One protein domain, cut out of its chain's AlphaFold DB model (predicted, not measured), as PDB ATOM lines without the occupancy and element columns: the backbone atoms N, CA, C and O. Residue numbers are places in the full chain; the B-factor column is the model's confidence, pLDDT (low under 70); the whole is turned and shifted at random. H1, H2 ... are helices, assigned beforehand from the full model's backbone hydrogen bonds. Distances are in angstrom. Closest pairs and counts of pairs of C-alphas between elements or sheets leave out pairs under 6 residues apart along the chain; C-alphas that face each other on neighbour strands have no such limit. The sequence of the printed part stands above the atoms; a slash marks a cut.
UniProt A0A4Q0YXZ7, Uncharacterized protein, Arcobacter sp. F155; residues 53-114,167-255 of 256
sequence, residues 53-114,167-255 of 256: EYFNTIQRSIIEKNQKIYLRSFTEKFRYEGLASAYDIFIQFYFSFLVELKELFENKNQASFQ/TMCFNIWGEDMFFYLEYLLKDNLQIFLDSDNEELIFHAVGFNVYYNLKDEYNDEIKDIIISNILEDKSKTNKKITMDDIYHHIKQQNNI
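AT A GLANCE: This is residues 53 to 114 and 167 to 255 of the 256 residues of an uncharacterized protein of Arcobacter sp. F155 (UniProt A0A4Q0YXZ7). A compact cluster of crossed helices is built round H6, with H2, H5, H7 and H8 packed on it; H7 and H8 make one end of the long axis, and towards the other end long H1 crosses H4 and touches short H3. Residues 53 to 58 of H1 and residues 107 to 112 stick out. The 151 printed residues include eight named helices, H1 to H8 in order, and no named strand: all helix. The whole is compact, with a radius of gyration of the C-alphas of 15.8 A and spans of 51 by 34 by 33 A.

HOW THE PARTS SIT: H1, residues 53 to 75, touches H4, residues 175 to 186, with residues 62 to 70 alone, about perpendicular at 89 degrees; the closest C-alphas, of Asn 66 and Met 177, are 5.9 A apart. Its residues 69 to 74 alone touch H3, residues 167 to 172; the closest C-alphas, of Ser 73 and Cys 169, are 4.7 A apart. The hub is H6, residues 198 to 212, touching five helices. Among them are H2, residues 88 to 106, and H5, residues 190 to 193; the closest C-alphas are Phe 95 to Phe 207, 5.4 A, and Leu 193 to Ile 201, 5.0 A. H6 and H7, residues 219 to 236, form a helical hairpin at a steep tilt of 45 degrees, opposite ways; the C-alphas of Gly 206 and Ile 226 are closest, 5.9 A. H8, residues 242 to 253, touches H7; the closest C-alphas, of Ile 225 and His 248, are 6.5 A apart. Every O i to N i+4 pair is within hydrogen-bond range in H2, H6, H7 and H8, against 18 of 19 in H1, 7 of 8 in H4 and 0 of 2 in H3, which has 2 of 3 O i to N i+3 pairs; H5 is too short.

IN THESE COORDINATES: H1 begins at C-alpha 53 (15.271, 22.620, 20.277) and is 33.0 A long; H2 is 27.2 A, H7 26.2 A. H8 ends at C-alpha 253 (49.753, 27.864, -11.852).

THE WHOLE: Residues 115 to 166 are not printed, a gap of 15.7 A between C-alphas 114 and 167. The link from H1 to H2 is long. Residues 108 to 113 and 253 to 255 have pLDDT under 70.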
ATOM      1  N   GLU A  53      15.249  24.000  20.788       87.25
ATOM      2  CA  GLU A  53      15.271  22.620  20.277       87.25
ATOM      3  C   GLU A  53      14.338  22.447  19.062       87.25
ATOM      4  O   GLU A  53      14.685  21.780  18.083       87.25
ATOM      5  N   TYR A  54      13.165  23.085  19.091       85.81
ATOM      6  CA  TYR A  54      12.202  23.064  17.993       85.81
ATOM      7  C   TYR A  54      12.741  23.779  16.748       85.81
ATOM      8  O   TYR A  54      12.665  23.225  15.653       85.81
ATOM      9  N   PHE A  55      13.370  24.950  16.906       83.62
ATOM     10  CA  PHE A  55      14.035  25.637  15.791       83.62
ATOM     11  C   PHE A  55      15.137  24.783  15.157       83.62
ATOM     12  O   PHE A  55      15.173  24.661  13.934       83.62
ATOM     13  N   ASN A  56      15.978  24.131  15.967       82.44
ATOM     14  CA  ASN A  56      17.010  23.219  15.464       82.44
ATOM     15  C   ASN A  56      16.403  22.053  14.671       82.44
ATOM     16  O   ASN A  56      16.934  21.649  13.635       82.44
ATOM     17  N   THR A  57      15.270  21.525  15.137       84.69
ATOM     18  CA  THR A  57      14.546  20.441  14.462       84.69
ATOM     19  C   THR A  57      13.973  20.902  13.120       84.69
ATOM     20  O   THR A  57      14.155  20.214  12.114       84.69
ATOM     21  N   ILE A  58      13.347  22.084  13.072       84.50
ATOM     22  CA  ILE A  58      12.853  22.676  11.821       84.50
ATOM     23  C   ILE A  58      14.009  22.884  10.845       84.50
ATOM     24  O   ILE A  58      13.932  22.424   9.707       84.50
ATOM     25  N   GLN A  59      15.094  23.523  11.288       86.38
ATOM     26  CA  GLN A  59      16.252  23.794  10.443       86.38
ATOM     27  C   GLN A  59      16.821  22.500   9.853       86.38
ATOM     28  O   GLN A  59      17.036  22.422   8.646       86.38
ATOM     29  N   ARG A  60      16.990  21.454  10.675       87.56
ATOM     30  CA  ARG A  60      17.441  20.140  10.204       87.56
ATOM     31  C   ARG A  60      16.491  19.557   9.158       87.56
ATOM     32  O   ARG A  60      16.951  19.113   8.115       87.56
ATOM     33  N   SER A  61      15.179  19.614   9.394       87.69
ATOM     34  CA  SER A  61      14.191  19.092   8.440       87.69
ATOM     35  C   SER A  61      14.230  19.818   7.088       87.69
ATOM     36  O   SER A  61      14.109  19.182   6.042       87.69
ATOM     37  N   ILE A  62      14.462  21.138   7.095       89.00
ATOM     38  CA  ILE A  62      14.609  21.949   5.880       89.00
ATOM     39  C   ILE A  62      15.899  21.574   5.145       89.00
ATOM     40  O   ILE A  62      15.860  21.386   3.931       89.00
ATOM     41  N   ILE A  63      17.017  21.423   5.863       91.31
ATOM     42  CA  ILE A  63      18.305  20.995   5.295       91.31
ATOM     43  C   ILE A  63      18.169  19.612   4.649       91.31
ATOM     44  O   ILE A  63      18.485  19.456   3.476       91.31
ATOM     45  N   GLU A  64      17.631  18.622   5.364       91.19
ATOM     46  CA  GLU A  64      17.467  17.255   4.853       91.19
ATOM     47  C   GLU A  64      16.536  17.195   3.634       91.19
ATOM     48  O   GLU A  64      16.798  16.472   2.667       91.19
ATOM     49  N   LYS A  65      15.436  17.957   3.658       94.69
ATOM     50  CA  LYS A  65      14.516  18.076   2.522       94.69
ATOM     51  C   LYS A  65      15.229  18.674   1.310       94.69
ATOM     52  O   LYS A  65      15.147  18.104   0.221       94.69
ATOM     53  N   ASN A  66      15.922  19.798   1.485       95.62
ATOM     54  CA  ASN A  66      16.566  20.498   0.376       95.62
ATOM     55  C   ASN A  66      17.803  19.769  -0.141       95.62
ATOM     56  O   ASN A  66      18.019  19.767  -1.346       95.62
ATOM     57  N   GLN A  67      18.530  19.034   0.702       94.75
ATOM     58  CA  GLN A  67      19.586  18.127   0.254       94.75
ATOM     59  C   GLN A  67      19.049  17.080  -0.724       94.75
ATOM     60  O   GLN A  67      19.633  16.860  -1.785       94.75
ATOM     61  N   LYS A  68      17.903  16.463  -0.404       94.62
ATOM     62  CA  LYS A  68      17.249  15.501  -1.301       94.62
ATOM     63  C   LYS A  68      16.793  16.167  -2.594       94.62
ATOM     64  O   LYS A  68      17.010  15.606  -3.659       94.62
ATOM     65  N   ILE A  69      16.169  17.343  -2.520       96.19
ATOM     66  CA  ILE A  69      15.728  18.085  -3.714       96.19
ATOM     67  C   ILE A  69      16.926  18.434  -4.601       96.19
ATOM     68  O   ILE A  69      16.877  18.180  -5.799       96.19
ATOM     69  N   TYR A  70      18.001  18.951  -4.010       96.25
ATOM     70  CA  TYR A  70      19.228  19.305  -4.708       96.25
ATOM     71  C   TYR A  70      19.808  18.101  -5.449       96.25
ATOM     72  O   TYR A  70      20.019  18.180  -6.651       96.25
ATOM     73  N   LEU A  71      19.996  16.962  -4.772       95.12
ATOM     74  CA  LEU A  71      20.535  15.766  -5.423       95.12
ATOM     75  C   LEU A  71      19.615  15.284  -6.556       95.12
ATOM     76  O   LEU A  71      20.077  15.011  -7.660       95.12
ATOM     77  N   ARG A  72      18.297  15.254  -6.320       94.25
ATOM     78  CA  ARG A  72      17.302  14.850  -7.327       94.25
ATOM     79  C   ARG A  72      17.294  15.748  -8.559       94.25
ATOM     80  O   ARG A  72      16.943  15.264  -9.635       94.25
ATOM     81  N   SER A  73      17.670  17.022  -8.433       94.81
ATOM     82  CA  SER A  73      17.807  17.923  -9.580       94.81
ATOM     83  C   SER A  73      18.815  17.414 -10.598       94.81
ATOM     84  O   SER A  73      18.569  17.583 -11.789       94.81
ATOM     85  N   PHE A  74      19.889  16.767 -10.143       94.38
ATOM     86  CA  PHE A  74      20.987  16.324 -11.000       94.38
ATOM     87  C   PHE A  74      20.989  14.817 -11.287       94.38
ATOM     88  O   PHE A  74      21.614  14.399 -12.252       94.38
ATOM     89  N   THR A  75      20.225  14.015 -10.535       90.25
ATOM     90  CA  THR A  75      20.149  12.555 -10.741       90.25
ATOM     91  C   THR A  75      18.822  12.053 -11.318       90.25
ATOM     92  O   THR A  75      18.815  11.130 -12.123       90.25
ATOM     93  N   GLU A  76      17.677  12.631 -10.930       86.94
ATOM     94  CA  GLU A  76      16.346  12.155 -11.359       86.94
ATOM     95  C   GLU A  76      15.663  13.092 -12.357       86.94
ATOM     96  O   GLU A  76      14.914  12.662 -13.234       86.94
ATOM     97  N   LYS A  77      15.827  14.404 -12.156       78.38
ATOM     98  CA  LYS A  77      15.202  15.459 -12.970       78.38
ATOM     99  C   LYS A  77      16.163  16.062 -13.980       78.38
ATOM    100  O   LYS A  77      15.811  17.031 -14.655       78.38
ATOM    101  N   PHE A  78      17.339  15.465 -14.102       85.50
ATOM    102  CA  PHE A  78      18.342  15.859 -15.061       85.50
ATOM    103  C   PHE A  78      18.233  15.041 -16.338       85.50
ATOM    104  O   PHE A  78      17.772  13.904 -16.337       85.50
ATOM    105  N   ARG A  79      18.627  15.648 -17.457       81.69
ATOM    106  CA  ARG A  79      18.601  14.982 -18.769       81.69
ATOM    107  C   ARG A  79      19.745  13.980 -18.948       81.69
ATOM    108  O   ARG A  79      19.722  13.226 -19.914       81.69
ATOM    109  N   TYR A  80      20.723  14.017 -18.052       86.94
ATOM    110  CA  TYR A  80      21.942  13.220 -18.081       86.94
ATOM    111  C   TYR A  80      22.056  12.408 -16.791       86.94
ATOM    112  O   TYR A  80      21.313  12.648 -15.843       86.94
ATOM    113  N   GLU A  81      23.019  11.491 -16.745       88.56
ATOM    114  CA  GLU A  81      23.292  10.628 -15.583       88.56
ATOM    115  C   GLU A  81      23.946  11.367 -14.396       88.56
ATOM    116  O   GLU A  81      24.288  10.750 -13.392       88.56
ATOM    117  N   GLY A  82      24.107  12.685 -14.506       92.69
ATOM    118  CA  GLY A  82      24.722  13.569 -13.518       92.69
ATOM    119  C   GLY A  82      25.224  14.844 -14.186       92.69
ATOM    120  O   GLY A  82      25.323  14.909 -15.419       92.69
ATOM    121  N   LEU A  83      25.560  15.863 -13.397       95.19
ATOM    122  CA  LEU A  83      26.107  17.132 -13.875       95.19
ATOM    123  C   LEU A  83      27.377  16.919 -14.699       95.19
ATOM    124  O   LEU A  83      27.524  17.556 -15.739       95.19
ATOM    125  N   ALA A  84      28.238  15.984 -14.289       93.12
ATOM    126  CA  ALA A  84      29.481  15.651 -14.986       93.12
ATOM    127  C   ALA A  84      29.273  15.172 -16.436       93.12
ATOM    128  O   ALA A  84      30.197  15.220 -17.239       93.12
ATOM    129  N   SER A  85      28.065  14.712 -16.779       91.81
ATOM    130  CA  SER A  85      27.702  14.251 -18.127       91.81
ATOM    131  C   SER A  85      26.959  15.307 -18.959       91.81
ATOM    132  O   SER A  85      26.510  15.018 -20.069       91.81
ATOM    133  N   ALA A  86      26.758  16.513 -18.421       92.19
ATOM    134  CA  ALA A  86      26.093  17.596 -19.133       92.19
ATOM    135  C   ALA A  86      27.004  18.235 -20.191       92.19
ATOM    136  O   ALA A  86      28.190  17.947 -20.285       92.19
ATOM    137  N   TYR A  87      26.446  19.153 -20.984       91.19
ATOM    138  CA  TYR A  87      27.274  19.992 -21.851       91.19
ATOM    139  C   TYR A  87      28.223  20.858 -21.019       91.19
ATOM    140  O   TYR A  87      27.750  21.542 -20.109       91.19
ATOM    141  N   ASP A  88      29.494  20.932 -21.416       92.00
ATOM    142  CA  ASP A  88      30.533  21.746 -20.764       92.00
ATOM    143  C   ASP A  88      30.042  23.162 -20.472       92.00
ATOM    144  O   ASP A  88      30.109  23.635 -19.345       92.00
ATOM    145  N   ILE A  89      29.400  23.813 -21.447       92.31
ATOM    146  CA  ILE A  89      28.861  25.168 -21.274       92.31
ATOM    147  C   ILE A  89      27.873  25.291 -20.103       92.31
ATOM    148  O   ILE A  89      27.821  26.325 -19.441       92.31
ATOM    149  N   PHE A  90      27.083  24.249 -19.838       94.19
ATOM    150  CA  PHE A  90      26.163  24.226 -18.707       94.19
ATOM    151  C   PHE A  90      26.895  23.970 -17.389       94.19
ATOM    152  O   PHE A  90      26.549  24.599 -16.395       94.19
ATOM    153  N   ILE A  91      27.907  23.101 -17.383       95.56
ATOM    154  CA  ILE A  91      28.762  22.849 -16.214       95.56
ATOM    155  C   ILE A  91      29.487  24.142 -15.813       95.56
ATOM    156  O   ILE A  91      29.405  24.578 -14.664       95.56
ATOM    157  N   GLN A  92      30.098  24.816 -16.791       95.50
ATOM    158  CA  GLN A  92      30.785  26.098 -16.633       95.50
ATOM    159  C   GLN A  92      29.836  27.180 -16.099       95.50
ATOM    160  O   GLN A  92      30.163  27.888 -15.142       95.50
ATOM    161  N   PHE A  93      28.637  27.283 -16.683       95.44
ATOM    162  CA  PHE A  93      27.582  28.173 -16.196       95.44
ATOM    163  C   PHE A  93      27.200  27.849 -14.749       95.44
ATOM    164  O   PHE A  93      27.129  28.752 -13.920       95.44
ATOM    165  N   TYR A  94      26.964  26.575 -14.439       96.62
ATOM    166  CA  TYR A  94      26.499  26.141 -13.131       96.62
ATOM    167  C   TYR A  94      27.486  26.509 -12.022       96.62
ATOM    168  O   TYR A  94      27.090  27.096 -11.013       96.62
ATOM    169  N   PHE A  95      28.773  26.217 -12.214       97.56
ATOM    170  CA  PHE A  95      29.780  26.575 -11.220       97.56
ATOM    171  C   PHE A  95      29.986  28.087 -11.128       97.56
ATOM    172  O   PHE A  95      30.095  28.608 -10.020       97.56
ATOM    173  N   SER A  96      29.934  28.810 -12.252       95.25
ATOM    174  CA  SER A  96      29.957  30.281 -12.243       95.25
ATOM    175  C   SER A  96      28.784  30.862 -11.443       95.25
ATOM    176  O   SER A  96      28.978  31.754 -10.625       95.25
ATOM    177  N   PHE A  97      27.583  30.304 -11.605       95.50
ATOM    178  CA  PHE A  97      26.395  30.679 -10.837       95.50
ATOM    179  C   PHE A  97      26.572  30.446  -9.328       95.50
ATOM    180  O   PHE A  97      26.210  31.309  -8.529       95.50
ATOM    181  N   LEU A  98      27.163  29.321  -8.913       96.75
ATOM    182  CA  LEU A  98      27.450  29.075  -7.493       96.75
ATOM    183  C   LEU A  98      28.489  30.054  -6.921       96.75
ATOM    184  O   LEU A  98      28.365  30.465  -5.766       96.75
ATOM    185  N   VAL A  99      29.496  30.437  -7.713       95.44
ATOM    186  CA  VAL A  99      30.480  31.464  -7.331       95.44
ATOM    187  C   VAL A  99      29.796  32.817  -7.140       95.44
ATOM    188  O   VAL A  99      29.959  33.421  -6.082       95.44
ATOM    189  N   GLU A 100      28.975  33.248  -8.102       92.81
ATOM    190  CA  GLU A 100      28.202  34.493  -7.998       92.81
ATOM    191  C   GLU A 100      27.293  34.489  -6.759       92.81
ATOM    192  O   GLU A 100      27.259  35.465  -6.008       92.81
ATOM    193  N   LEU A 101      26.606  33.373  -6.485       92.75
ATOM    194  CA  LEU A 101      25.795  33.216  -5.275       92.75
ATOM    195  C   LEU A 101      26.616  33.382  -3.996       92.75
ATOM    196  O   LEU A 101      26.186  34.082  -3.080       92.75
ATOM    197  N   LYS A 102      27.798  32.762  -3.920       93.62
ATOM    198  CA  LYS A 102      28.668  32.898  -2.751       93.62
ATOM    199  C   LYS A 102      29.083  34.350  -2.524       93.62
ATOM    200  O   LYS A 102      28.982  34.837  -1.399       93.62
ATOM    201  N   GLU A 103      29.498  35.046  -3.576       91.44
ATOM    202  CA  GLU A 103      29.880  36.457  -3.480       91.44
ATOM    203  C   GLU A 103      28.695  37.336  -3.052       91.44
ATOM    204  O   GLU A 103      28.856  38.252  -2.243       91.44
ATOM    205  N   LEU A 104      27.480  37.033  -3.522       89.56
ATOM    206  CA  LEU A 104      26.259  37.702  -3.064       89.56
ATOM    207  C   LEU A 104      26.019  37.501  -1.561       89.56
ATOM    208  O   LEU A 104      25.720  38.471  -0.859       89.56
ATOM    209  N   PHE A 105      26.184  36.277  -1.046       88.62
ATOM    210  CA  PHE A 105      26.036  35.984   0.384       88.62
ATOM    211  C   PHE A 105      27.092  36.688   1.247       88.62
ATOM    212  O   PHE A 105      26.779  37.196   2.326       88.62
ATOM    213  N   GLU A 106      28.336  36.771   0.768       88.19
ATOM    214  CA  GLU A 106      29.436  37.442   1.470       88.19
ATOM    215  C   GLU A 106      29.243  38.965   1.548       88.19
ATOM    216  O   GLU A 106      29.588  39.587   2.558       88.19
ATOM    217  N   ASN A 107      28.618  39.567   0.531       83.31
ATOM    218  CA  ASN A 107      28.458  41.016   0.411       83.31
ATOM    219  C   ASN A 107      27.362  41.637   1.306       83.31
ATOM    220  O   ASN A 107      27.151  42.848   1.242       83.31
ATOM    221  N   LYS A 108      26.696  40.859   2.180       64.56
ATOM    222  CA  LYS A 108      25.733  41.273   3.241       64.56
ATOM    223  C   LYS A 108      24.554  42.176   2.840       64.56
ATOM    224  O   LYS A 108      23.677  42.410   3.671       64.56
ATOM    225  N   ASN A 109      24.457  42.633   1.595       58.50
ATOM    226  CA  ASN A 109      23.285  43.310   1.049       58.50
ATOM    227  C   ASN A 109      22.239  42.265   0.635       58.50
ATOM    228  O   ASN A 109      21.911  42.117  -0.539       58.50
ATOM    229  N   GLN A 110      21.715  41.525   1.617       59.59
ATOM    230  CA  GLN A 110      20.564  40.634   1.447       59.59
ATOM    231  C   GLN A 110      19.281  41.468   1.299       59.59
ATOM    232  O   GLN A 110      18.426  41.505   2.180       59.59
ATOM    233  N   ALA A 111      19.150  42.192   0.190       50.19
ATOM    234  CA  ALA A 111      17.887  42.803  -0.191       50.19
ATOM    235  C   ALA A 111      17.105  41.802  -1.052       50.19
ATOM    236  O   ALA A 111      17.379  41.671  -2.233       50.19
ATOM    237  N   SER A 112      16.164  41.077  -0.438       60.88
ATOM    238  CA  SER A 112      14.958  40.503  -1.072       60.88
ATOM    239  C   SER A 112      15.089  39.794  -2.436       60.88
ATOM    240  O   SER A 112      14.135  39.826  -3.211       60.88
ATOM    241  N   PHE A 113      16.221  39.170  -2.770       68.19
ATOM    242  CA  PHE A 113      16.355  38.471  -4.048       68.19
ATOM    243  C   PHE A 113      15.702  37.091  -3.982       68.19
ATOM    244  O   PHE A 113      15.979  36.308  -3.073       68.19
ATOM    245  N   GLN A 114      14.855  36.780  -4.962       81.69
ATOM    246  CA  GLN A 114      14.379  35.418  -5.170       81.69
ATOM    247  C   GLN A 114      15.452  34.625  -5.924       81.69
ATOM    248  O   GLN A 114      16.113  35.151  -6.819       81.69
ATOM    249  N   THR A 167      18.723  24.142 -17.309       87.12
ATOM    250  CA  THR A 167      18.182  24.875 -16.145       87.12
ATOM    251  C   THR A 167      16.849  24.322 -15.631       87.12
ATOM    252  O   THR A 167      16.455  24.633 -14.511       87.12
ATOM    253  N   MET A 168      16.170  23.445 -16.385       83.44
ATOM    254  CA  MET A 168      14.975  22.735 -15.911       83.44
ATOM    255  C   MET A 168      15.214  21.927 -14.627       83.44
ATOM    256  O   MET A 168      14.262  21.699 -13.880       83.44
ATOM    257  N   CYS A 169      16.457  21.525 -14.332       88.31
ATOM    258  CA  CYS A 169      16.799  20.867 -13.069       88.31
ATOM    259  C   CYS A 169      16.493  21.733 -11.838       88.31
ATOM    260  O   CYS A 169      16.246  21.200 -10.755       88.31
ATOM    261  N   PHE A 170      16.445  23.055 -12.003       91.31
ATOM    262  CA  PHE A 170      16.135  24.010 -10.943       91.31
ATOM    263  C   PHE A 170      14.632  24.218 -10.738       91.31
ATOM    264  O   PHE A 170      14.238  24.813  -9.743       91.31
ATOM    265  N   ASN A 171      13.757  23.690 -11.604       88.81
ATOM    266  CA  ASN A 171      12.304  23.901 -11.490       88.81
ATOM    267  C   ASN A 171      11.690  23.310 -10.211       88.81
ATOM    268  O   ASN A 171      10.581  23.676  -9.833       88.81
ATOM    269  N   ILE A 172      12.380  22.363  -9.571       89.88
ATOM    270  CA  ILE A 172      11.949  21.766  -8.302       89.88
ATOM    271  C   ILE A 172      12.510  22.501  -7.077       89.88
ATOM    272  O   ILE A 172      12.256  22.078  -5.949       89.88
ATOM    273  N   TRP A 173      13.291  23.564  -7.279       92.94
ATOM    274  CA  TRP A 173      13.857  24.371  -6.205       92.94
ATOM    275  C   TRP A 173      12.822  25.387  -5.726       92.94
ATOM    276  O   TRP A 173      12.362  26.232  -6.491       92.94
ATOM    277  N   GLY A 174      12.444  25.282  -4.452       87.38
ATOM    278  CA  GLY A 174      11.616  26.279  -3.778       87.38
ATOM    279  C   GLY A 174      12.446  27.434  -3.221       87.38
ATOM    280  O   GLY A 174      13.673  27.446  -3.316       87.38
ATOM    281  N   GLU A 175      11.777  28.389  -2.574       82.44
ATOM    282  CA  GLU A 175      12.444  29.495  -1.867       82.44
ATOM    283  C   GLU A 175      13.400  28.992  -0.773       82.44
ATOM    284  O   GLU A 175      14.449  29.584  -0.534       82.44
ATOM    285  N   ASP A 176      13.083  27.852  -0.152       88.56
ATOM    286  CA  ASP A 176      13.913  27.216   0.869       88.56
ATOM    287  C   ASP A 176      15.252  26.684   0.332       88.56
ATOM    288  O   ASP A 176      16.214  26.565   1.096       88.56
ATOM    289  N   MET A 177      15.359  26.456  -0.981       93.81
ATOM    290  CA  MET A 177      16.621  26.095  -1.622       93.81
ATOM    291  C   MET A 177      17.648  27.229  -1.543       93.81
ATOM    292  O   MET A 177      18.835  26.953  -1.412       93.81
ATOM    293  N   PHE A 178      17.218  28.495  -1.574       90.69
ATOM    294  CA  PHE A 178      18.129  29.637  -1.464       90.69
ATOM    295  C   PHE A 178      18.916  29.597  -0.147       90.69
ATOM    296  O   PHE A 178      20.142  29.676  -0.150       90.69
ATOM    297  N   PHE A 179      18.218  29.372   0.970       88.00
ATOM    298  CA  PHE A 179      18.835  29.239   2.293       88.00
ATOM    299  C   PHE A 179      19.694  27.979   2.411       88.00
ATOM    300  O   PHE A 179      20.706  27.972   3.110       88.00
ATOM    301  N   TYR A 180      19.310  26.900   1.726       93.88
ATOM    302  CA  TYR A 180      20.126  25.693   1.679       93.88
ATOM    303  C   TYR A 180      21.429  25.909   0.893       93.88
ATOM    304  O   TYR A 180      22.489  25.488   1.348       93.88
ATOM    305  N   LEU A 181      21.386  26.618  -0.238       94.69
ATOM    306  CA  LEU A 181      22.583  27.003  -0.991       94.69
ATOM    307  C   LEU A 181      23.477  27.942  -0.175       94.69
ATOM    308  O   LEU A 181      24.686  27.739  -0.155       94.69
ATOM    309  N   GLU A 182      22.903  28.908   0.550       91.75
ATOM    310  CA  GLU A 182      23.650  29.752   1.495       91.75
ATOM    311  C   GLU A 182      24.363  28.900   2.554       91.75
ATOM    312  O   GLU A 182      25.561  29.069   2.791       91.75
ATOM    313  N   TYR A 183      23.648  27.940   3.150       92.31
ATOM    314  CA  TYR A 183      24.207  26.999   4.119       92.31
ATOM    315  C   TYR A 183      25.386  26.198   3.543       92.31
ATOM    316  O   TYR A 183      26.426  26.110   4.195       92.31
ATOM    317  N   LEU A 184      25.256  25.665   2.325       95.81
ATOM    318  CA  LEU A 184      26.313  24.895   1.660       95.81
ATOM    319  C   LEU A 184      27.531  25.752   1.297       95.81
ATOM    320  O   LEU A 184      28.670  25.371   1.565       95.81
ATOM    321  N   LEU A 185      27.297  26.906   0.668       95.69
ATOM    322  CA  LEU A 185      28.350  27.764   0.121       95.69
ATOM    323  C   LEU A 185      29.148  28.472   1.218       95.69
ATOM    324  O   LEU A 185      30.336  28.760   1.029       95.69
ATOM    325  N   LYS A 186      28.534  28.693   2.387       93.38
ATOM    326  CA  LYS A 186      29.216  29.222   3.573       93.38
ATOM    327  C   LYS A 186      30.406  28.360   3.992       93.38
ATOM    328  O   LYS A 186      31.420  28.915   4.402       93.38
ATOM    329  N   ASP A 187      30.292  27.043   3.844       93.38
ATOM    330  CA  ASP A 187      31.339  26.080   4.202       93.38
ATOM    331  C   ASP A 187      31.935  25.380   2.974       93.38
ATOM    332  O   ASP A 187      32.337  24.225   3.030       93.38
ATOM    333  N   ASN A 188      31.960  26.066   1.824       96.00
ATOM    334  CA  ASN A 188      32.610  25.581   0.602       96.00
ATOM    335  C   ASN A 188      32.155  24.185   0.137       96.00
ATOM    336  O   ASN A 188      32.939  23.445  -0.454       96.00
ATOM    337  N   LEU A 189      30.897  23.808   0.401       97.12
ATOM    338  CA  LEU A 189      30.365  22.473   0.109       97.12
ATOM    339  C   LEU A 189      31.156  21.341   0.811       97.12
ATOM    340  O   LEU A 189      31.150  20.209   0.333       97.12
ATOM    341  N   GLN A 190      31.796  21.590   1.962       95.62
ATOM    342  CA  GLN A 190      32.556  20.566   2.700       95.62
ATOM    343  C   GLN A 190      31.716  19.311   2.990       95.62
ATOM    344  O   GLN A 190      32.168  18.189   2.774       95.62
ATOM    345  N   ILE A 191      30.445  19.495   3.359       94.31
ATOM    346  CA  ILE A 191      29.499  18.393   3.600       94.31
ATOM    347  C   ILE A 191      29.326  17.454   2.392       94.31
ATOM    348  O   ILE A 191      28.969  16.288   2.555       94.31
ATOM    349  N   PHE A 192      29.571  17.935   1.173       96.25
ATOM    350  CA  PHE A 192      29.523  17.112  -0.033       96.25
ATOM    351  C   PHE A 192      30.823  16.342  -0.269       96.25
ATOM    352  O   PHE A 192      30.745  15.180  -0.669       96.25
ATOM    353  N   LEU A 193      31.989  16.932   0.030       94.75
ATOM    354  CA  LEU A 193      33.274  16.213   0.011       94.75
ATOM    355  C   LEU A 193      33.291  15.058   1.017       94.75
ATOM    356  O   LEU A 193      33.834  13.992   0.731       94.75
ATOM    357  N   ASP A 194      32.653  15.255   2.171       93.06
ATOM    358  CA  ASP A 194      32.574  14.244   3.225       93.06
ATOM    359  C   ASP A 194      31.609  13.097   2.882       93.06
ATOM    360  O   ASP A 194      31.680  12.021   3.492       93.06
ATOM    361  N   SER A 195      30.721  13.309   1.906       92.12
ATOM    362  CA  SER A 195      29.749  12.315   1.460       92.12
ATOM    363  C   SER A 195      30.411  11.166   0.692       92.12
ATOM    364  O   SER A 195      31.532  11.282   0.204       92.12
ATOM    365  N   ASP A 196      29.698  10.049   0.551       91.25
ATOM    366  CA  ASP A 196      30.125   8.930  -0.303       91.25
ATOM    367  C   ASP A 196      29.451   8.980  -1.692       91.25
ATOM    368  O   ASP A 196      29.509   8.023  -2.460       91.25
ATOM    369  N   ASN A 197      28.777  10.089  -2.024       93.12
ATOM    370  CA  ASN A 197      28.045  10.253  -3.274       93.12
ATOM    371  C   ASN A 197      28.908  10.980  -4.317       93.12
ATOM    372  O   ASN A 197      29.303  12.126  -4.115       93.12
ATOM    373  N   GLU A 198      29.187  10.321  -5.443       93.56
ATOM    374  CA  GLU A 198      30.085  10.849  -6.481       93.56
ATOM    375  C   GLU A 198      29.583  12.144  -7.125       93.56
ATOM    376  O   GLU A 198      30.389  13.040  -7.363       93.56
ATOM    377  N   GLU A 199      28.270  12.283  -7.318       95.44
ATOM    378  CA  GLU A 199      27.657  13.506  -7.843       95.44
ATOM    379  C   GLU A 199      27.895  14.680  -6.885       95.44
ATOM    380  O   GLU A 199      28.399  15.727  -7.279       95.44
ATOM    381  N   LEU A 200      27.632  14.506  -5.587       96.44
ATOM    382  CA  LEU A 200      27.887  15.565  -4.603       96.44
ATOM    383  C   LEU A 200      29.373  15.944  -4.545       96.44
ATOM    384  O   LEU A 200      29.709  17.129  -4.491       96.44
ATOM    385  N   ILE A 201      30.266  14.957  -4.610       96.56
ATOM    386  CA  ILE A 201      31.712  15.198  -4.633       96.56
ATOM    387  C   ILE A 201      32.109  15.989  -5.887       96.56
ATOM    388  O   ILE A 201      32.873  16.945  -5.765       96.56
ATOM    389  N   PHE A 202      31.566  15.656  -7.063       97.31
ATOM    390  CA  PHE A 202      31.787  16.415  -8.299       97.31
ATOM    391  C   PHE A 202      31.388  17.884  -8.131       97.31
ATOM    392  O   PHE A 202      32.160  18.786  -8.460       97.31
ATOM    393  N   HIS A 203      30.216  18.133  -7.542       98.06
ATOM    394  CA  HIS A 203      29.734  19.486  -7.277       98.06
ATOM    395  C   HIS A 203      30.670  20.262  -6.345       98.06
ATOM    396  O   HIS A 203      30.957  21.433  -6.595       98.06
ATOM    397  N   ALA A 204      31.161  19.618  -5.286       98.19
ATOM    398  CA  ALA A 204      32.064  20.247  -4.332       98.19
ATOM    399  C   ALA A 204      33.434  20.558  -4.944       98.19
ATOM    400  O   ALA A 204      33.949  21.661  -4.762       98.19
ATOM    401  N   VAL A 205      34.009  19.617  -5.699       98.25
ATOM    402  CA  VAL A 205      35.281  19.819  -6.407       98.25
ATOM    403  C   VAL A 205      35.144  20.955  -7.413       98.25
ATOM    404  O   VAL A 205      35.913  21.914  -7.353       98.25
ATOM    405  N   GLY A 206      34.140  20.893  -8.289       98.12
ATOM    406  CA  GLY A 206      33.963  21.895  -9.331       98.12
ATOM    407  C   GLY A 206      33.691  23.288  -8.780       98.12
ATOM    408  O   GLY A 206      34.351  24.241  -9.190       98.12
ATOM    409  N   PHE A 207      32.830  23.410  -7.766       98.44
ATOM    410  CA  PHE A 207      32.611  24.686  -7.090       98.44
ATOM    411  C   PHE A 207      33.919  25.263  -6.530       98.44
ATOM    412  O   PHE A 207      34.229  26.429  -6.767       98.44
ATOM    413  N   ASN A 208      34.700  24.456  -5.806       98.19
ATOM    414  CA  ASN A 208      35.925  24.942  -5.181       98.19
ATOM    415  C   ASN A 208      36.989  25.324  -6.212       98.19
ATOM    416  O   ASN A 208      37.660  26.339  -6.026       98.19
ATOM    417  N   VAL A 209      37.122  24.584  -7.315       97.62
ATOM    418  CA  VAL A 209      38.016  24.975  -8.413       97.62
ATOM    419  C   VAL A 209      37.577  26.314  -9.006       97.62
ATOM    420  O   VAL A 209      38.386  27.237  -9.086       97.62
ATOM    421  N   TYR A 210      36.293  26.467  -9.337       97.31
ATOM    422  CA  TYR A 210      35.765  27.705  -9.913       97.31
ATOM    423  C   TYR A 210      35.879  28.907  -8.981       97.31
ATOM    424  O   TYR A 210      36.208  29.996  -9.439       97.31
ATOM    425  N   TYR A 211      35.628  28.724  -7.686       96.56
ATOM    426  CA  TYR A 211      35.706  29.808  -6.713       96.56
ATOM    427  C   TYR A 211      37.148  30.287  -6.510       96.56
ATOM    428  O   TYR A 211      37.401  31.490  -6.478       96.56
ATOM    429  N   ASN A 212      38.108  29.363  -6.424       95.31
ATOM    430  CA  ASN A 212      39.521  29.710  -6.248       95.31
ATOM    431  C   ASN A 212      40.176  30.237  -7.531       95.31
ATOM    432  O   ASN A 212      41.150  30.980  -7.456       95.31
ATOM    433  N   LEU A 213      39.632  29.884  -8.697       94.44
ATOM    434  CA  LEU A 213      40.065  30.366 -10.008       94.44
ATOM    435  C   LEU A 213      39.042  31.326 -10.630       94.44
ATOM    436  O   LEU A 213      38.896  31.386 -11.848       94.44
ATOM    437  N   LYS A 214      38.309  32.094  -9.821       91.81
ATOM    438  CA  LYS A 214      37.264  33.000 -10.329       91.81
ATOM    439  C   LYS A 214      37.794  34.092 -11.269       91.81
ATOM    440  O   LYS A 214      37.077  34.525 -12.175       91.81
ATOM    441  N   ASP A 215      39.058  34.469 -11.077       88.56
ATOM    442  CA  ASP A 215      39.789  35.433 -11.905       88.56
ATOM    443  C   ASP A 215      40.441  34.783 -13.141       88.56
ATOM    444  O   ASP A 215      40.847  35.491 -14.060       88.56
ATOM    445  N   GLU A 216      40.509  33.447 -13.204       87.88
ATOM    446  CA  GLU A 216      40.951  32.730 -14.400       87.88
ATOM    447  C   GLU A 216      39.858  32.804 -15.472       87.88
ATOM    448  O   GLU A 216      38.697  32.423 -15.265       87.88
ATOM    449  N   TYR A 217      40.243  33.301 -16.644       77.81
ATOM    450  CA  TYR A 217      39.340  33.537 -17.761       77.81
ATOM    451  C   TYR A 217      39.152  32.306 -18.643       77.81
ATOM    452  O   TYR A 217      38.201  32.275 -19.431       77.81
ATOM    453  N   ASN A 218      40.053  31.323 -18.589       84.44
ATOM    454  CA  ASN A 218      39.926  30.086 -19.341       84.44
ATOM    455  C   ASN A 218      39.221  28.996 -18.524       84.44
ATOM    456  O   ASN A 218      39.828  28.335 -17.685       84.44
ATOM    457  N   ASP A 219      37.936  28.784 -18.809       88.00
ATOM    458  CA  ASP A 219      37.153  27.739 -18.149       88.00
ATOM    459  C   ASP A 219      37.674  26.324 -18.462       88.00
ATOM    460  O   ASP A 219      37.587  25.455 -17.603       88.00
ATOM    461  N   GLU A 220      38.343  26.110 -19.602       89.06
ATOM    462  CA  GLU A 220      38.955  24.813 -19.930       89.06
ATOM    463  C   GLU A 220      40.050  24.418 -18.925       89.06
ATOM    464  O   GLU A 220      40.197  23.244 -18.595       89.06
ATOM    465  N   ILE A 221      40.794  25.391 -18.380       90.88
ATOM    466  CA  ILE A 221      41.806  25.126 -17.341       90.88
ATOM    467  C   ILE A 221      41.128  24.601 -16.072       90.88
ATOM    468  O   ILE A 221      41.624  23.670 -15.437       90.88
ATOM    469  N   LYS A 222      39.972  25.170 -15.713       94.69
ATOM    470  CA  LYS A 222      39.191  24.734 -14.548       94.69
ATOM    471  C   LYS A 222      38.674  23.316 -14.764       94.69
ATOM    472  O   LYS A 222      38.845  22.477 -13.883       94.69
ATOM    473  N   ASP A 223      38.131  23.036 -15.945       94.12
ATOM    474  CA  ASP A 223      37.607  21.717 -16.316       94.12
ATOM    475  C   ASP A 223      38.707  20.635 -16.294       94.12
ATOM    476  O   ASP A 223      38.498  19.531 -15.778       94.12
ATOM    477  N   ILE A 224      39.921  20.969 -16.755       94.06
ATOM    478  CA  ILE A 224      41.098  20.089 -16.667       94.06
ATOM    479  C   ILE A 224      41.475  19.815 -15.206       94.06
ATOM    480  O   ILE A 224      41.717  18.666 -14.836       94.06
ATOM    481  N   ILE A 225      41.514  20.843 -14.352       95.75
ATOM    482  CA  ILE A 225      41.837  20.677 -12.925       95.75
ATOM    483  C   ILE A 225      40.817  19.769 -12.239       95.75
ATOM    484  O   ILE A 225      41.211  18.867 -11.500       95.75
ATOM    485  N   ILE A 226      39.525  19.983 -12.501       96.69
ATOM    486  CA  ILE A 226      38.444  19.149 -11.963       96.69
ATOM    487  C   ILE A 226      38.652  17.691 -12.377       96.69
ATOM    488  O   ILE A 226      38.634  16.804 -11.523       96.69
ATOM    489  N   SER A 227      38.907  17.449 -13.664       94.94
ATOM    490  CA  SER A 227      39.126  16.104 -14.204       94.94
ATOM    491  C   SER A 227      40.319  15.412 -13.538       94.94
ATOM    492  O   SER A 227      40.183  14.289 -13.058       94.94
ATOM    493  N   ASN A 228      41.452  16.110 -13.398       94.62
ATOM    494  CA  ASN A 228      42.655  15.573 -12.755       94.62
ATOM    495  C   ASN A 228      42.408  15.171 -11.291       94.62
ATOM    496  O   ASN A 228      42.790  14.077 -10.877       94.62
ATOM    497  N   ILE A 229      41.718  16.019 -10.518       95.44
ATOM    498  CA  ILE A 229      41.389  15.735  -9.111       95.44
ATOM    499  C   ILE A 229      40.549  14.451  -8.999       95.44
ATOM    500  O   ILE A 229      40.786  13.606  -8.130       95.44
ATOM    501  N   LEU A 230      39.551  14.293  -9.873       93.75
ATOM    502  CA  LEU A 230      38.643  13.144  -9.858       93.75
ATOM    503  C   LEU A 230      39.332  11.859 -10.336       93.75
ATOM    504  O   LEU A 230      39.109  10.790  -9.761       93.75
ATOM    505  N   GLU A 231      40.212  11.954 -11.333       92.12
ATOM    506  CA  GLU A 231      41.040  10.829 -11.762       92.12
ATOM    507  C   GLU A 231      41.967  10.345 -10.643       92.12
ATOM    508  O   GLU A 231      42.072   9.139 -10.406       92.12
ATOM    509  N   ASP A 232      42.611  11.250  -9.913       90.00
ATOM    510  CA  ASP A 232      43.524  10.877  -8.831       90.00
ATOM    511  C   ASP A 232      42.793  10.251  -7.638       90.00
ATOM    512  O   ASP A 232      43.286   9.286  -7.035       90.00
ATOM    513  N   LYS A 233      41.558  10.689  -7.361       87.44
ATOM    514  CA  LYS A 233      40.654   9.977  -6.448       87.44
ATOM    515  C   LYS A 233      40.411   8.542  -6.918       87.44
ATOM    516  O   LYS A 233      40.554   7.616  -6.120       87.44
ATOM    517  N   SER A 234      40.079   8.345  -8.197       85.75
ATOM    518  CA  SER A 234      39.783   7.011  -8.746       85.75
ATOM    519  C   SER A 234      40.974   6.045  -8.635       85.75
ATOM    520  O   SER A 234      40.787   4.856  -8.380       85.75
ATOM    521  N   LYS A 235      42.208   6.560  -8.742       88.12
ATOM    522  CA  LYS A 235      43.449   5.774  -8.626       88.12
ATOM    523  C   LYS A 235      43.799   5.431  -7.177       88.12
ATOM    524  O   LYS A 235      44.333   4.358  -6.907       88.12
ATOM    525  N   THR A 236      43.552   6.352  -6.244       84.19
ATOM    526  CA  THR A 236      43.999   6.227  -4.845       84.19
ATOM    527  C   THR A 236      42.945   5.647  -3.906       84.19
ATOM    528  O   THR A 236      43.293   5.204  -2.811       84.19
ATOM    529  N   ASN A 237      41.673   5.647  -4.317       77.44
ATOM    530  CA  ASN A 237      40.516   5.253  -3.512       77.44
ATOM    531  C   ASN A 237      40.419   6.008  -2.164       77.44
ATOM    532  O   ASN A 237      39.825   5.521  -1.200       77.44
ATOM    533  N   LYS A 238      41.044   7.191  -2.074       85.81
ATOM    534  CA  LYS A 238      41.016   8.077  -0.902       85.81
ATOM    535  C   LYS A 238      39.896   9.105  -1.040       85.81
ATOM    536  O   LYS A 238      39.497   9.452  -2.148       85.81
ATOM    537  N   LYS A 239      39.399   9.621   0.090       90.06
ATOM    538  CA  LYS A 239      38.499  10.784   0.073       90.06
ATOM    539  C   LYS A 239      39.264  12.013  -0.419       90.06
ATOM    540  O   LYS A 239      40.407  12.207  -0.014       90.06
ATOM    541  N   ILE A 240      38.622  12.815  -1.269       93.88
ATOM    542  CA  ILE A 240      39.154  14.114  -1.690       93.88
ATOM    543  C   ILE A 240      39.010  15.081  -0.521       93.88
ATOM    544  O   ILE A 240      37.937  15.190   0.072       93.88
ATOM    545  N   THR A 241      40.080  15.803  -0.226       94.06
ATOM    546  CA  THR A 241      40.110  16.874   0.764       94.06
ATOM    547  C   THR A 241      40.259  18.236   0.089       94.06
ATOM    548  O   THR A 241      40.640  18.343  -1.077       94.06
ATOM    549  N   MET A 242      39.999  19.306   0.842       94.94
ATOM    550  CA  MET A 242      40.274  20.668   0.374       94.94
ATOM    551  C   MET A 242      41.755  20.882   0.030       94.94
ATOM    552  O   MET A 242      42.064  21.579  -0.936       94.94
ATOM    553  N   ASP A 243      42.667  20.241   0.765       93.56
ATOM    554  CA  ASP A 243      44.105  20.323   0.496       93.56
ATOM    555  C   ASP A 243      44.468  19.705  -0.858       93.56
ATOM    556  O   ASP A 243      45.293  20.268  -1.582       93.56
ATOM    557  N   ASP A 244      43.811  18.607  -1.247       92.81
ATOM    558  CA  ASP A 244      44.005  17.986  -2.561       92.81
ATOM    559  C   ASP A 244      43.585  18.938  -3.688       92.81
ATOM    560  O   ASP A 244      44.307  19.095  -4.676       92.81
ATOM    561  N   ILE A 245      42.452  19.631  -3.522       95.56
ATOM    562  CA  ILE A 245      41.965  20.624  -4.490       95.56
ATOM    563  C   ILE A 245      42.975  21.773  -4.615       95.56
ATOM    564  O   ILE A 245      43.402  22.119  -5.720       95.56
ATOM    565  N   TYR A 246      43.421  22.338  -3.490       94.25
ATOM    566  CA  TYR A 246      44.408  23.420  -3.490       94.25
ATOM    567  C   TYR A 246      45.754  23.000  -4.077       94.25
ATOM    568  O   TYR A 246      46.428  23.815  -4.714       94.25
ATOM    569  N   HIS A 247      46.155  21.749  -3.871       93.44
ATOM    570  CA  HIS A 247      47.375  21.208  -4.446       93.44
ATOM    571  C   HIS A 247      47.324  21.217  -5.978       93.44
ATOM    572  O   HIS A 247      48.231  21.761  -6.608       93.44
ATOM    573  N   HIS A 248      46.240  20.709  -6.571       93.69
ATOM    574  CA  HIS A 248      46.067  20.672  -8.027       93.69
ATOM    575  C   HIS A 248      46.004  22.071  -8.649       93.69
ATOM    576  O   HIS A 248      46.644  22.323  -9.669       93.69
ATOM    577  N   ILE A 249      45.302  23.005  -8.000       92.88
ATOM    578  CA  ILE A 249      45.239  24.404  -8.445       92.88
ATOM    579  C   ILE A 249      46.643  25.028  -8.480       92.88
ATOM    580  O   ILE A 249      47.024  25.672  -9.458       92.88
ATOM    581  N   LYS A 250      47.451  24.812  -7.434       89.88
ATOM    582  CA  LYS A 250      48.823  25.344  -7.369       89.88
ATOM    583  C   LYS A 250      49.753  24.721  -8.404       89.88
ATOM    584  O   LYS A 250      50.627  25.419  -8.906       89.88
ATOM    585  N   GLN A 251      49.603  23.431  -8.701       86.12
ATOM    586  CA  GLN A 251      50.441  22.766  -9.698       86.12
ATOM    587  C   GLN A 251      50.251  23.363 -11.096       86.12
ATOM    588  O   GLN A 251      51.243  23.601 -11.775       86.12
ATOM    589  N   GLN A 252      49.013  23.663 -11.497       73.44
ATOM    590  CA  GLN A 252      48.744  24.265 -12.807       73.44
ATOM    591  C   GLN A 252      49.294  25.693 -12.920       73.44
ATOM    592  O   GLN A 252      49.912  26.026 -13.923       73.44
ATOM    593  N   ASN A 253      49.199  26.501 -11.859       63.47
ATOM    594  CA  ASN A 253      49.753  27.864 -11.852       63.47
ATOM    595  C   ASN A 253      51.290  27.927 -11.929       63.47
ATOM    596  O   ASN A 253      51.834  28.995 -12.187       63.47
ATOM    597  N   ASN A 254      51.993  26.815 -11.693       57.06
ATOM    598  CA  ASN A 254      53.450  26.727 -11.836       57.06
ATOM    599  C   ASN A 254      53.892  26.218 -13.224       57.06
ATOM    600  O   ASN A 254      55.093  26.068 -13.453       57.06
ATOM    601  N   ILE A 255      52.944  25.900 -14.111       49.41
ATOM    602  CA  ILE A 255      53.188  25.385 -15.470       49.41
ATOM    603  C   ILE A 255      52.820  26.438 -16.543       49.41
ATOM    604  O   ILE A 255      53.286  26.327 -17.678       49.41
TER     605      ILE A 255